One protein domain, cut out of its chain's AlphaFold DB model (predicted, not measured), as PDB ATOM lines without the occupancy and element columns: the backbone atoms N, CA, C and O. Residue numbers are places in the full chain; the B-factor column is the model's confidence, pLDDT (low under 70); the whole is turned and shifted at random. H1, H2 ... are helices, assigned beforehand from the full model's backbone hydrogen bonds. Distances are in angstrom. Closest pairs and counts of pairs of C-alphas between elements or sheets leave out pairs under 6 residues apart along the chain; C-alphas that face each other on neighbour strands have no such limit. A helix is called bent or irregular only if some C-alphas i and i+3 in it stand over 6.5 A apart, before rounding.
ATOM      1  N   GLU A   7     244.980 226.699 198.012       67.25
ATOM      2  CA  GLU A   7     245.453 226.456 196.641       67.25
ATOM      3  C   GLU A   7     244.308 226.360 195.617       67.25
ATOM      4  O   GLU A   7     244.448 226.761 194.463       67.25
ATOM      5  N   GLN A   8     243.120 225.924 196.047       65.19
ATOM      6  CA  GLN A   8     241.932 225.815 195.188       65.19
ATOM      7  C   GLN A   8     241.270 227.177 194.908       65.19
ATOM      8  O   GLN A   8     240.325 227.266 194.122       65.19
ATOM      9  N   ALA A   9     241.759 228.250 195.540       60.19
ATOM     10  CA  ALA A   9     241.273 229.615 195.366       60.19
ATOM     11  C   ALA A   9     241.931 230.360 194.188       60.19
ATOM     12  O   ALA A   9     241.558 231.502 193.922       60.19
ATOM     13  N   GLY A  10     242.877 229.744 193.466       61.12
ATOM     14  CA  GLY A  10     243.610 230.383 192.360       61.12
ATOM     15  C   GLY A  10     242.742 230.858 191.185       61.12
ATOM     16  O   GLY A  10     243.155 231.740 190.442       61.12
ATOM     17  N   ALA A  11     241.524 230.322 191.042       62.97
ATOM     18  CA  ALA A  11     240.552 230.730 190.022       62.97
ATOM     19  C   ALA A  11     239.638 231.898 190.456       62.97
ATOM     20  O   ALA A  11     238.778 232.328 189.685       62.97
ATOM     21  N   LEU A  12     239.773 232.393 191.693       73.19
ATOM     22  CA  LEU A  12     238.983 233.511 192.213       73.19
ATOM     23  C   LEU A  12     239.633 234.860 191.870       73.19
ATOM     24  O   LEU A  12     240.852 234.931 191.697       73.19
ATOM     25  N   PRO A  13     238.854 235.959 191.831       77.06
ATOM     26  CA  PRO A  13     239.405 237.296 191.646       77.06
ATOM     27  C   PRO A  13     240.525 237.585 192.663       77.06
ATOM     28  O   PRO A  13     240.365 237.229 193.838       77.06
ATOM     29  N   PRO A  14     241.615 238.276 192.271       77.38
ATOM     30  CA  PRO A  14     242.781 238.514 193.128       77.38
ATOM     31  C   PRO A  14     242.476 238.973 194.572       77.38
ATOM     32  O   PRO A  14     243.015 238.359 195.497       77.38
ATOM     33  N   PRO A  15     241.569 239.945 194.823       78.75
ATOM     34  CA  PRO A  15     241.267 240.385 196.192       78.75
ATOM     35  C   PRO A  15     240.506 239.340 197.024       78.75
ATOM     36  O   PRO A  15     240.531 239.373 198.253       78.75
ATOM     37  N   VAL A  16     239.813 238.402 196.376       79.19
ATOM     38  CA  VAL A  16     239.107 237.307 197.052       79.19
ATOM     39  C   VAL A  16     240.088 236.188 197.403       79.19
ATOM     40  O   VAL A  16     240.044 235.670 198.517       79.19
ATOM     41  N   ALA A  17     241.013 235.857 196.497       77.56
ATOM     42  CA  ALA A  17     242.048 234.852 196.736       77.56
ATOM     43  C   ALA A  17     242.989 235.245 197.892       77.56
ATOM     44  O   ALA A  17     243.345 234.406 198.717       77.56
ATOM     45  N   GLU A  18     243.344 236.528 198.003       80.12
ATOM     46  CA  GLU A  18     244.164 237.042 199.106       80.12
ATOM     47  C   GLU A  18     243.473 236.907 200.471       80.12
ATOM     48  O   GLU A  18     244.076 236.420 201.427       80.12
ATOM     49  N   ARG A  19     242.179 237.242 200.554       82.56
ATOM     50  CA  ARG A  19     241.386 237.068 201.784       82.56
ATOM     51  C   ARG A  19     241.274 235.606 202.201       82.56
ATOM     52  O   ARG A  19     241.308 235.315 203.393       82.56
ATOM     53  N   VAL A  20     241.164 234.685 201.242       82.06
ATOM     54  CA  VAL A  20     241.143 233.243 201.526       82.06
ATOM     55  C   VAL A  20     242.477 232.777 202.113       82.06
ATOM     56  O   VAL A  20     242.464 232.045 203.101       82.06
ATOM     57  N   ARG A  21     243.614 233.228 201.561       82.81
ATOM     58  CA  ARG A  21     244.946 232.907 202.107       82.81
ATOM     59  C   ARG A  21     245.133 233.448 203.524       82.81
ATOM     60  O   ARG A  21     245.591 232.708 204.389       82.81
ATOM     61  N   LEU A  22     244.711 234.688 203.778       82.81
ATOM     62  CA  LEU A  22     244.775 235.295 205.113       82.81
ATOM     63  C   LEU A  22     243.912 234.540 206.129       82.81
ATOM     64  O   LEU A  22     244.365 234.278 207.241       82.81
ATOM     65  N   LEU A  23     242.690 234.158 205.745       81.50
ATOM     66  CA  LEU A  23     241.783 233.408 206.614       81.50
ATOM     67  C   LEU A  23     242.343 232.018 206.954       81.50
ATOM     68  O   LEU A  23     242.276 231.603 208.107       81.50
ATOM     69  N   TYR A  24     242.917 231.321 205.968       83.31
ATOM     70  CA  TYR A  24     243.590 230.038 206.183       83.31
ATOM     71  C   TYR A  24     244.769 230.189 207.147       83.31
ATOM     72  O   TYR A  24     244.848 229.472 208.138       83.31
ATOM     73  N   PHE A  25     245.647 231.163 206.900       83.25
ATOM     74  CA  PHE A  25     246.824 231.391 207.733       83.25
ATOM     75  C   PHE A  25     246.450 231.729 209.184       83.25
ATOM     76  O   PHE A  25     246.998 231.140 210.113       83.25
ATOM     77  N   ALA A  26     245.457 232.603 209.384       79.06
ATOM     78  CA  ALA A  26     244.937 232.938 210.708       79.06
ATOM     79  C   ALA A  26     244.307 231.724 211.418       79.06
ATOM     80  O   ALA A  26     244.544 231.524 212.607       79.06
ATOM     81  N   SER A  27     243.552 230.892 210.692       77.25
ATOM     82  CA  SER A  27     242.953 229.670 211.243       77.25
ATOM     83  C   SER A  27     244.009 228.649 211.665       77.25
ATOM     84  O   SER A  27     243.874 228.053 212.728       77.25
ATOM     85  N   SER A  28     245.063 228.455 210.867       79.25
ATOM     86  CA  SER A  28     246.152 227.526 211.191       79.25
ATOM     87  C   SER A  28     246.938 227.987 212.418       79.25
ATOM     88  O   SER A  28     247.271 227.177 213.276       79.25
ATOM     89  N   ILE A  29     247.183 229.296 212.539       77.75
ATOM     90  CA  ILE A  29     247.807 229.884 213.732       77.75
ATOM     91  C   ILE A  29     246.925 229.679 214.965       77.75
ATOM     92  O   ILE A  29     247.430 229.269 216.004       77.75
ATOM     93  N   ALA A  30     245.616 229.925 214.859       73.12
ATOM     94  CA  ALA A  30     244.688 229.689 215.963       73.12
ATOM     95  C   ALA A  30     244.655 228.208 216.374       73.12
ATOM     96  O   ALA A  30     244.662 227.897 217.559       73.12
ATOM     97  N   GLN A  31     244.693 227.291 215.405       74.25
ATOM     98  CA  GLN A  31     244.740 225.855 215.667       74.25
ATOM     99  C   GLN A  31     246.043 225.432 216.363       74.25
ATOM    100  O   GLN A  31     245.988 224.648 217.304       74.25
ATOM    101  N   LEU A  32     247.189 226.009 215.978       73.44
ATOM    102  CA  LEU A  32     248.473 225.794 216.657       73.44
ATOM    103  C   LEU A  32     248.454 226.268 218.125       73.44
ATOM    104  O   LEU A  32     249.158 225.704 218.954       73.44
ATOM    105  N   GLN A  33     247.666 227.300 218.448       68.00
ATOM    106  CA  GLN A  33     247.513 227.807 219.823       68.00
ATOM    107  C   GLN A  33     246.572 226.945 220.681       68.00
ATOM    108  O   GLN A  33     246.678 226.970 221.904       68.00
ATOM    109  N   LEU A  34     245.649 226.211 220.051       67.56
ATOM    110  CA  LEU A  34     244.664 225.357 220.726       67.56
ATOM    111  C   LEU A  34     245.161 223.918 220.928       67.56
ATOM    112  O   LEU A  34     244.789 223.282 221.909       67.56
ATOM    113  N   ASP A  35     245.985 223.404 220.011       65.38
ATOM    114  CA  ASP A  35     246.583 222.069 220.087       65.38
ATOM    115  C   ASP A  35     248.072 222.141 219.718       65.38
ATOM    116  O   ASP A  35     248.464 222.237 218.549       65.38
ATOM    117  N   ALA A  36     248.902 222.140 220.758       58.31
ATOM    118  CA  ALA A  36     250.335 222.390 220.680       58.31
ATOM    119  C   ALA A  36     251.157 221.175 220.195       58.31
ATOM    120  O   ALA A  36     252.338 221.333 219.878       58.31
ATOM    121  N   ASP A  37     250.562 219.978 220.103       59.12
ATOM    122  CA  ASP A  37     251.252 218.729 219.735       59.12
ATOM    123  C   ASP A  37     251.115 218.394 218.234       59.12
ATOM    124  O   ASP A  37     250.969 217.243 217.822       59.12
ATOM    125  N   GLN A  38     251.151 219.426 217.381       67.75
ATOM    126  CA  GLN A  38     251.047 219.289 215.921       67.75
ATOM    127  C   GLN A  38     252.288 219.845 215.196       67.75
ATOM    128  O   GLN A  38     252.229 220.888 214.535       67.75
ATOM    129  N   PRO A  39     253.442 219.150 215.257       65.94
ATOM    130  CA  PRO A  39     254.680 219.597 214.611       65.94
ATOM    131  C   PRO A  39     254.561 219.711 213.081       65.94
ATOM    132  O   PRO A  39     255.256 220.517 212.461       65.94
ATOM    133  N   GLU A  40     253.664 218.942 212.459       70.06
ATOM    134  CA  GLU A  40     253.355 219.066 211.029       70.06
ATOM    135  C   GLU A  40     252.600 220.363 210.711       70.06
ATOM    136  O   GLU A  40     252.930 221.040 209.735       70.06
ATOM    137  N   LEU A  41     251.653 220.769 211.565       75.81
ATOM    138  CA  LEU A  41     250.926 222.031 211.417       75.81
ATOM    139  C   LEU A  41     251.883 223.226 211.513       75.81
ATOM    140  O   LEU A  41     251.820 224.132 210.683       75.81
ATOM    141  N   LEU A  42     252.832 223.188 212.453       73.12
ATOM    142  CA  LEU A  42     253.876 224.205 212.577       73.12
ATOM    143  C   LEU A  42     254.747 224.303 211.314       73.12
ATOM    144  O   LEU A  42     254.984 225.402 210.810       73.12
ATOM    145  N   ARG A  43     255.207 223.165 210.776       76.19
ATOM    146  CA  ARG A  43     255.980 223.142 209.520       76.19
ATOM    147  C   ARG A  43     255.188 223.746 208.363       76.19
ATOM    148  O   ARG A  43     255.754 224.510 207.585       76.19
ATOM    149  N   ASN A  44     253.892 223.457 208.289       80.00
ATOM    150  CA  ASN A  44     253.008 223.995 207.259       80.00
ATOM    151  C   ASN A  44     252.811 225.508 207.404       80.00
ATOM    152  O   ASN A  44     252.839 226.217 206.403       80.00
ATOM    153  N   ILE A  45     252.672 226.026 208.629       80.12
ATOM    154  CA  ILE A  45     252.569 227.471 208.889       80.12
ATOM    155  C   ILE A  45     253.871 228.181 208.499       80.12
ATOM    156  O   ILE A  45     253.819 229.204 207.819       80.12
ATOM    157  N   LEU A  46     255.031 227.632 208.876       78.94
ATOM    158  CA  LEU A  46     256.339 228.191 208.515       78.94
ATOM    159  C   LEU A  46     256.552 228.203 206.996       78.94
ATOM    160  O   LEU A  46     256.972 229.215 206.439       78.94
ATOM    161  N   ALA A  47     256.230 227.099 206.315       82.50
ATOM    162  CA  ALA A  47     256.337 227.004 204.862       82.50
ATOM    163  C   ALA A  47     255.395 227.997 204.160       82.50
ATOM    164  O   ALA A  47     255.845 228.786 203.330       82.50
ATOM    165  N   PHE A  48     254.118 228.025 204.555       85.12
ATOM    166  CA  PHE A  48     253.096 228.897 203.970       85.12
ATOM    167  C   PHE A  48     253.381 230.386 204.224       85.12
ATOM    168  O   PHE A  48     253.233 231.219 203.329       85.12
ATOM    169  N   GLY A  49     253.827 230.727 205.437       83.62
ATOM    170  CA  GLY A  49     254.219 232.083 205.822       83.62
ATOM    171  C   GLY A  49     255.408 232.594 205.009       83.62
ATOM    172  O   GLY A  49     255.392 233.730 204.528       83.62
ATOM    173  N   ARG A  50     256.406 231.736 204.785       84.69
ATOM    174  CA  ARG A  50     257.571 232.064 203.963       84.69
ATOM    175  C   ARG A  50     257.204 232.240 202.492       84.69
ATOM    176  O   ARG A  50     257.657 233.193 201.868       84.69
ATOM    177  N   GLU A  51     256.397 231.334 201.951       84.75
ATOM    178  CA  GLU A  51     256.031 231.314 200.533       84.75
ATOM    179  C   GLU A  51     255.140 232.495 200.131       84.75
ATOM    180  O   GLU A  51     255.368 233.114 199.092       84.75
ATOM    181  N   HIS A  52     254.141 232.835 200.947       83.75
ATOM    182  CA  HIS A  52     253.142 233.840 200.576       83.75
ATOM    183  C   HIS A  52     253.341 235.213 201.219       83.75
ATOM    184  O   HIS A  52     252.843 236.199 200.676       83.75
ATOM    185  N   TYR A  53     254.048 235.292 202.349       84.94
ATOM    186  CA  TYR A  53     254.199 236.534 203.117       84.94
ATOM    187  C   TYR A  53     255.659 236.902 203.413       84.94
ATOM    188  O   TYR A  53     255.905 237.934 204.034       84.94
ATOM    189  N   GLY A  54     256.633 236.095 202.973       81.62
ATOM    190  CA  GLY A  54     258.057 236.354 203.205       81.62
ATOM    191  C   GLY A  54     258.468 236.310 204.681       81.62
ATOM    192  O   GLY A  54     259.508 236.861 205.033       81.62
ATOM    193  N   LEU A  55     257.660 235.684 205.543       82.44
ATOM    194  CA  LEU A  55     257.939 235.566 206.972       82.44
ATOM    195  C   LEU A  55     258.951 234.437 207.202       82.44
ATOM    196  O   LEU A  55     258.659 233.275 206.918       82.44
ATOM    197  N   ASP A  56     260.138 234.773 207.703       78.94
ATOM    198  CA  ASP A  56     261.090 233.785 208.211       78.94
ATOM    199  C   ASP A  56     260.740 233.359 209.651       78.94
ATOM    200  O   ASP A  56     259.793 233.863 210.259       78.94
ATOM    201  N   GLU A  57     261.474 232.388 210.198       74.25
ATOM    202  CA  GLU A  57     261.189 231.819 211.524       74.25
ATOM    203  C   GLU A  57     261.232 232.881 212.640       74.25
ATOM    204  O   GLU A  57     260.382 232.883 213.532       74.25
ATOM    205  N   ALA A  58     262.156 233.844 212.556       75.62
ATOM    206  CA  ALA A  58     262.278 234.926 213.530       75.62
ATOM    207  C   ALA A  58     261.131 235.945 213.406       75.62
ATOM    208  O   ALA A  58     260.534 236.326 214.415       75.62
ATOM    209  N   ALA A  59     260.782 236.353 212.182       77.06
ATOM    210  CA  ALA A  59     259.690 237.283 211.913       77.06
ATOM    211  C   ALA A  59     258.324 236.686 212.272       77.06
ATOM    212  O   ALA A  59     257.476 237.387 212.826       77.06
ATOM    213  N   LEU A  60     258.111 235.393 212.009       73.88
ATOM    214  CA  LEU A  60     256.892 234.699 212.411       73.88
ATOM    215  C   LEU A  60     256.793 234.602 213.937       73.88
ATOM    216  O   LEU A  60     255.738 234.890 214.489       73.88
ATOM    217  N   THR A  61     257.885 234.263 214.626       71.12
ATOM    218  CA  THR A  61     257.912 234.219 216.099       71.12
ATOM    219  C   THR A  61     257.558 235.583 216.698       71.12
ATOM    220  O   THR A  61     256.665 235.674 217.540       71.12
ATOM    221  N   ALA A  62     258.178 236.653 216.192       74.69
ATOM    222  CA  ALA A  62     257.896 238.026 216.610       74.69
ATOM    223  C   ALA A  62     256.465 238.485 216.267       74.69
ATOM    224  O   ALA A  62     255.915 239.349 216.945       74.69
ATOM    225  N   PHE A  63     255.847 237.922 215.224       74.38
ATOM    226  CA  PHE A  63     254.452 238.179 214.861       74.38
ATOM    227  C   PHE A  63     253.457 237.421 215.753       74.38
ATOM    228  O   PHE A  63     252.413 237.964 216.113       74.38
ATOM    229  N   LEU A  64     253.768 236.175 216.117       71.31
ATOM    230  CA  LEU A  64     252.885 235.315 216.905       71.31
ATOM    231  C   LEU A  64     252.795 235.742 218.373       71.31
ATOM    232  O   LEU A  64     251.737 235.598 218.982       71.31
ATOM    233  N   GLU A  65     253.864 236.309 218.929       71.44
ATOM    234  CA  GLU A  65     253.924 236.731 220.332       71.44
ATOM    235  C   GLU A  65     252.884 237.829 220.685       71.44
ATOM    236  O   GLU A  65     252.101 237.629 221.618       71.44
ATOM    237  N   PRO A  66     252.731 238.932 219.919       72.56
ATOM    238  CA  PRO A  66     251.643 239.893 220.121       72.56
ATOM    239  C   PRO A  66     250.248 239.326 219.844       72.56
ATOM    240  O   PRO A  66     249.273 239.804 220.420       72.56
ATOM    241  N   VAL A  67     250.128 238.364 218.921       72.25
ATOM    242  CA  VAL A  67     248.838 237.758 218.553       72.25
ATOM    243  C   VAL A  67     248.316 236.896 219.694       72.25
ATOM    244  O   VAL A  67     247.154 237.053 220.056       72.25
ATOM    245  N   ALA A  68     249.167 236.070 220.305       67.44
ATOM    246  CA  ALA A  68     248.802 235.272 221.473       67.44
ATOM    247  C   ALA A  68     248.278 236.164 222.611       67.44
ATOM    248  O   ALA A  68     247.165 235.961 223.090       67.44
ATOM    249  N   LYS A  69     249.006 237.241 222.932       71.19
ATOM    250  CA  LYS A  69     248.588 238.206 223.959       71.19
ATOM    251  C   LYS A  69     247.254 238.889 223.636       71.19
ATOM    252  O   LYS A  69     246.400 239.024 224.499       71.19
ATOM    253  N   LYS A  70     247.041 239.298 222.381       73.25
ATOM    254  CA  LYS A  70     245.767 239.908 221.959       73.25
ATOM    255  C   LYS A  70     244.594 238.930 222.003       73.25
ATOM    256  O   LYS A  70     243.467 239.367 222.218       73.25
ATOM    257  N   VAL A  71     244.835 237.644 221.752       70.75
ATOM    258  CA  VAL A  71     243.809 236.597 221.852       70.75
ATOM    259  C   VAL A  71     243.415 236.387 223.313       70.75
ATOM    260  O   VAL A  71     242.221 236.342 223.595       70.75
ATOM    261  N   GLU A  72     244.381 236.365 224.232       70.44
ATOM    262  CA  GLU A  72     244.124 236.338 225.679       70.44
ATOM    263  C   GLU A  72     243.351 237.577 226.148       70.44
ATOM    264  O   GLU A  72     242.310 237.446 226.792       70.44
ATOM    265  N   ASP A  73     243.802 238.776 225.761       74.12
ATOM    266  CA  ASP A  73     243.146 240.044 226.107       74.12
ATOM    267  C   ASP A  73     241.694 240.090 225.586       74.12
ATOM    268  O   ASP A  73     240.786 240.561 226.275       74.12
ATOM    269  N   PHE A  74     241.453 239.596 224.366       75.06
ATOM    270  CA  PHE A  74     240.111 239.525 223.790       75.06
ATOM    271  C   PHE A  74     239.242 238.484 224.495       75.06
ATOM    272  O   PHE A  74     238.102 238.793 224.827       75.06
ATOM    273  N   ALA A  75     239.759 237.281 224.751       71.19
ATOM    274  CA  ALA A  75     239.030 236.229 225.456       71.19
ATOM    275  C   ALA A  75     238.592 236.685 226.857       71.19
ATOM    276  O   ALA A  75     237.439 236.473 227.234       71.19
ATOM    277  N   ALA A  76     239.456 237.421 227.566       75.12
ATOM    278  CA  ALA A  76     239.125 238.052 228.841       75.12
ATOM    279  C   ALA A  76     238.022 239.123 228.715       75.12
ATOM    280  O   ALA A  76     237.188 239.257 229.607       75.12
ATOM    281  N   LEU A  77     237.983 239.875 227.608       81.19
ATOM    282  CA  LEU A  77     236.959 240.897 227.356       81.19
ATOM    283  C   LEU A  77     235.566 240.295 227.095       81.19
ATOM    284  O   LEU A  77     234.563 240.930 227.421       81.19
ATOM    285  N   VAL A  78     235.497 239.104 226.491       82.00
ATOM    286  CA  VAL A  78     234.235 238.412 226.158       82.00
ATOM    287  C   VAL A  78     233.862 237.280 227.125       82.00
ATOM    288  O   VAL A  78     232.929 236.535 226.835       82.00
ATOM    289  N   ASP A  79     234.549 237.173 228.267       77.38
ATOM    290  CA  ASP A  79     234.327 236.153 229.311       77.38
ATOM    291  C   ASP A  79     234.374 234.709 228.761       77.38
ATOM    292  O   ASP A  79     233.560 233.846 229.095       77.38
ATOM    293  N   LEU A  80     235.315 234.463 227.842       73.88
ATOM    294  CA  LEU A  80     235.518 233.174 227.185       73.88
ATOM    295  C   LEU A  80     236.741 232.467 227.788       73.88
ATOM    296  O   LEU A  80     237.860 232.960 227.664       73.88
ATOM    297  N   ASP A  81     236.547 231.295 228.398       67.88
ATOM    298  CA  ASP A  81     237.652 230.460 228.887       67.88
ATOM    299  C   ASP A  81     238.308 229.704 227.721       67.88
ATOM    300  O   ASP A  81     237.706 228.815 227.114       67.88
ATOM    301  N   ILE A  82     239.538 230.094 227.387       62.88
ATOM    302  CA  ILE A  82     240.336 229.506 226.301       62.88
ATOM    303  C   ILE A  82     241.428 228.545 226.807       62.88
ATOM    304  O   ILE A  82     242.179 228.006 225.997       62.88
ATOM    305  N   GLY A  83     241.503 228.279 228.119       61.97
ATOM    306  CA  GLY A  83     242.560 227.459 228.720       61.97
ATOM    307  C   GLY A  83     243.956 228.101 228.666       61.97
ATOM    308  O   GLY A  83     244.133 229.236 228.229       61.97
ATOM    309  N   ALA A  84     244.976 227.380 229.147       57.78
ATOM    310  CA  ALA A  84     246.365 227.830 229.063       57.78
ATOM    311  C   ALA A  84     246.915 227.568 227.653       57.78
ATOM    312  O   ALA A  84     247.229 226.428 227.312       57.78
ATOM    313  N   CYS A  85     247.049 228.615 226.839       57.59
ATOM    314  CA  CYS A  85     247.773 228.531 225.575       57.59
ATOM    315  C   CYS A  85     249.269 228.334 225.865       57.59
ATOM    316  O   CYS A  85     249.947 229.239 226.358       57.59
ATOM    317  N   ASP A  86     249.815 227.154 225.569       55.62
ATOM    318  CA  ASP A  86     251.259 226.943 225.661       55.62
ATOM    319  C   ASP A  86     251.952 227.719 224.535       55.62
ATOM    320  O   ASP A  86     251.957 227.324 223.369       55.62
ATOM    321  N   HIS A  87     252.543 228.862 224.889       64.19
ATOM    322  CA  HIS A  87     253.233 229.704 223.923       64.19
ATOM    323  C   HIS A  87     254.353 228.925 223.219       64.19
ATOM    324  O   HIS A  87     255.220 228.325 223.862       64.19
TER     325      HIS A  87
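AT A GLANCE: This is residues 7 to 87 of the 422 residues of the protein "Diguanylate cyclase" of Gemmataceae bacterium (UniProt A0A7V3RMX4). What shape does the backbone make? H1 and H2 form a helical hairpin, with H2 folded back beside the later part of H1, and H3 starts next to H2 and runs crosswise past the last turn of H1. Residues 73 to 79, of which 73 to 77 belong to H3, stick out, and after them the unnamed tail folds back. What is it built of, and how large is it? The printed part has 81 residues with three named helices in the order H1, H2, H3 and no named strand, and its class is all helix. It is only just compact, close to loose, with a radius of gyration of the C-alphas of 14.0 A, and only just elongated, with spans of 40 by 26 by 20 A.

IN THESE COORDINATES: Where are the longest helices? H1, residues 14 to 34, begins at C-alpha 14 at (242.781, 238.514, 193.128) and is 30.6 A long from first to last C-alpha. H3, residues 57 to 77, is 30.3 A long and ends at C-alpha 77 at (236.959, 240.897, 227.356). It is neither bent nor irregular, but only just: C-alphas 63 and 66 are 6.2 A apart. Which helix comes between them along the chain? H2, residues 39 to 53, begins at C-alpha 39 at (254.680, 219.597, 214.611) and is 20.5 A long.

HOW THE PARTS SIT: How does H1 stand to H2? They touch and form a hairpin, at a shallow tilt of 29 degrees, opposite ways. Their closest C-alphas are those of Ser 28 and Ile 45, 6.8 A apart, and H1 touches H2 with residues 25 to 32 alone. How does H3 stand to the other two? H2 and H3 only just touch, with 3 pairs of C-alphas within 8 A, the closest being those of Leu 46 and Glu 57, 6.8 A apart; H2 touches H3 with residues 46 to 49 alone, H3 touches H2 with residues 57 to 60 alone, and their lines are about perpendicular at 73 degrees. H1 and H3 are close but not clearly touching, about perpendicular at 75 degrees, and their closest C-alphas, those of Gln 33 and Ala 68, are 7.8 A apart. What do the N and O atoms show? In H2 every O i to N i+4 pair is within hydrogen-bond range; in H1 it is 16 of 17 and in H3 15 of 17.

THE WHOLE: How far does the printed part reach? The two C-alphas farthest apart, those of Ala 11 and Asp 79, are 40.1 A apart. Is the backbone continuous? The printed part has no cut, and the links H1 to H2 and H2 to H3 are tight. Where is confidence low? The mean pLDDT of the printed part is 74.0, and residues 7 to 11, 33 to 39, 68 and 81 to 87 are under 70.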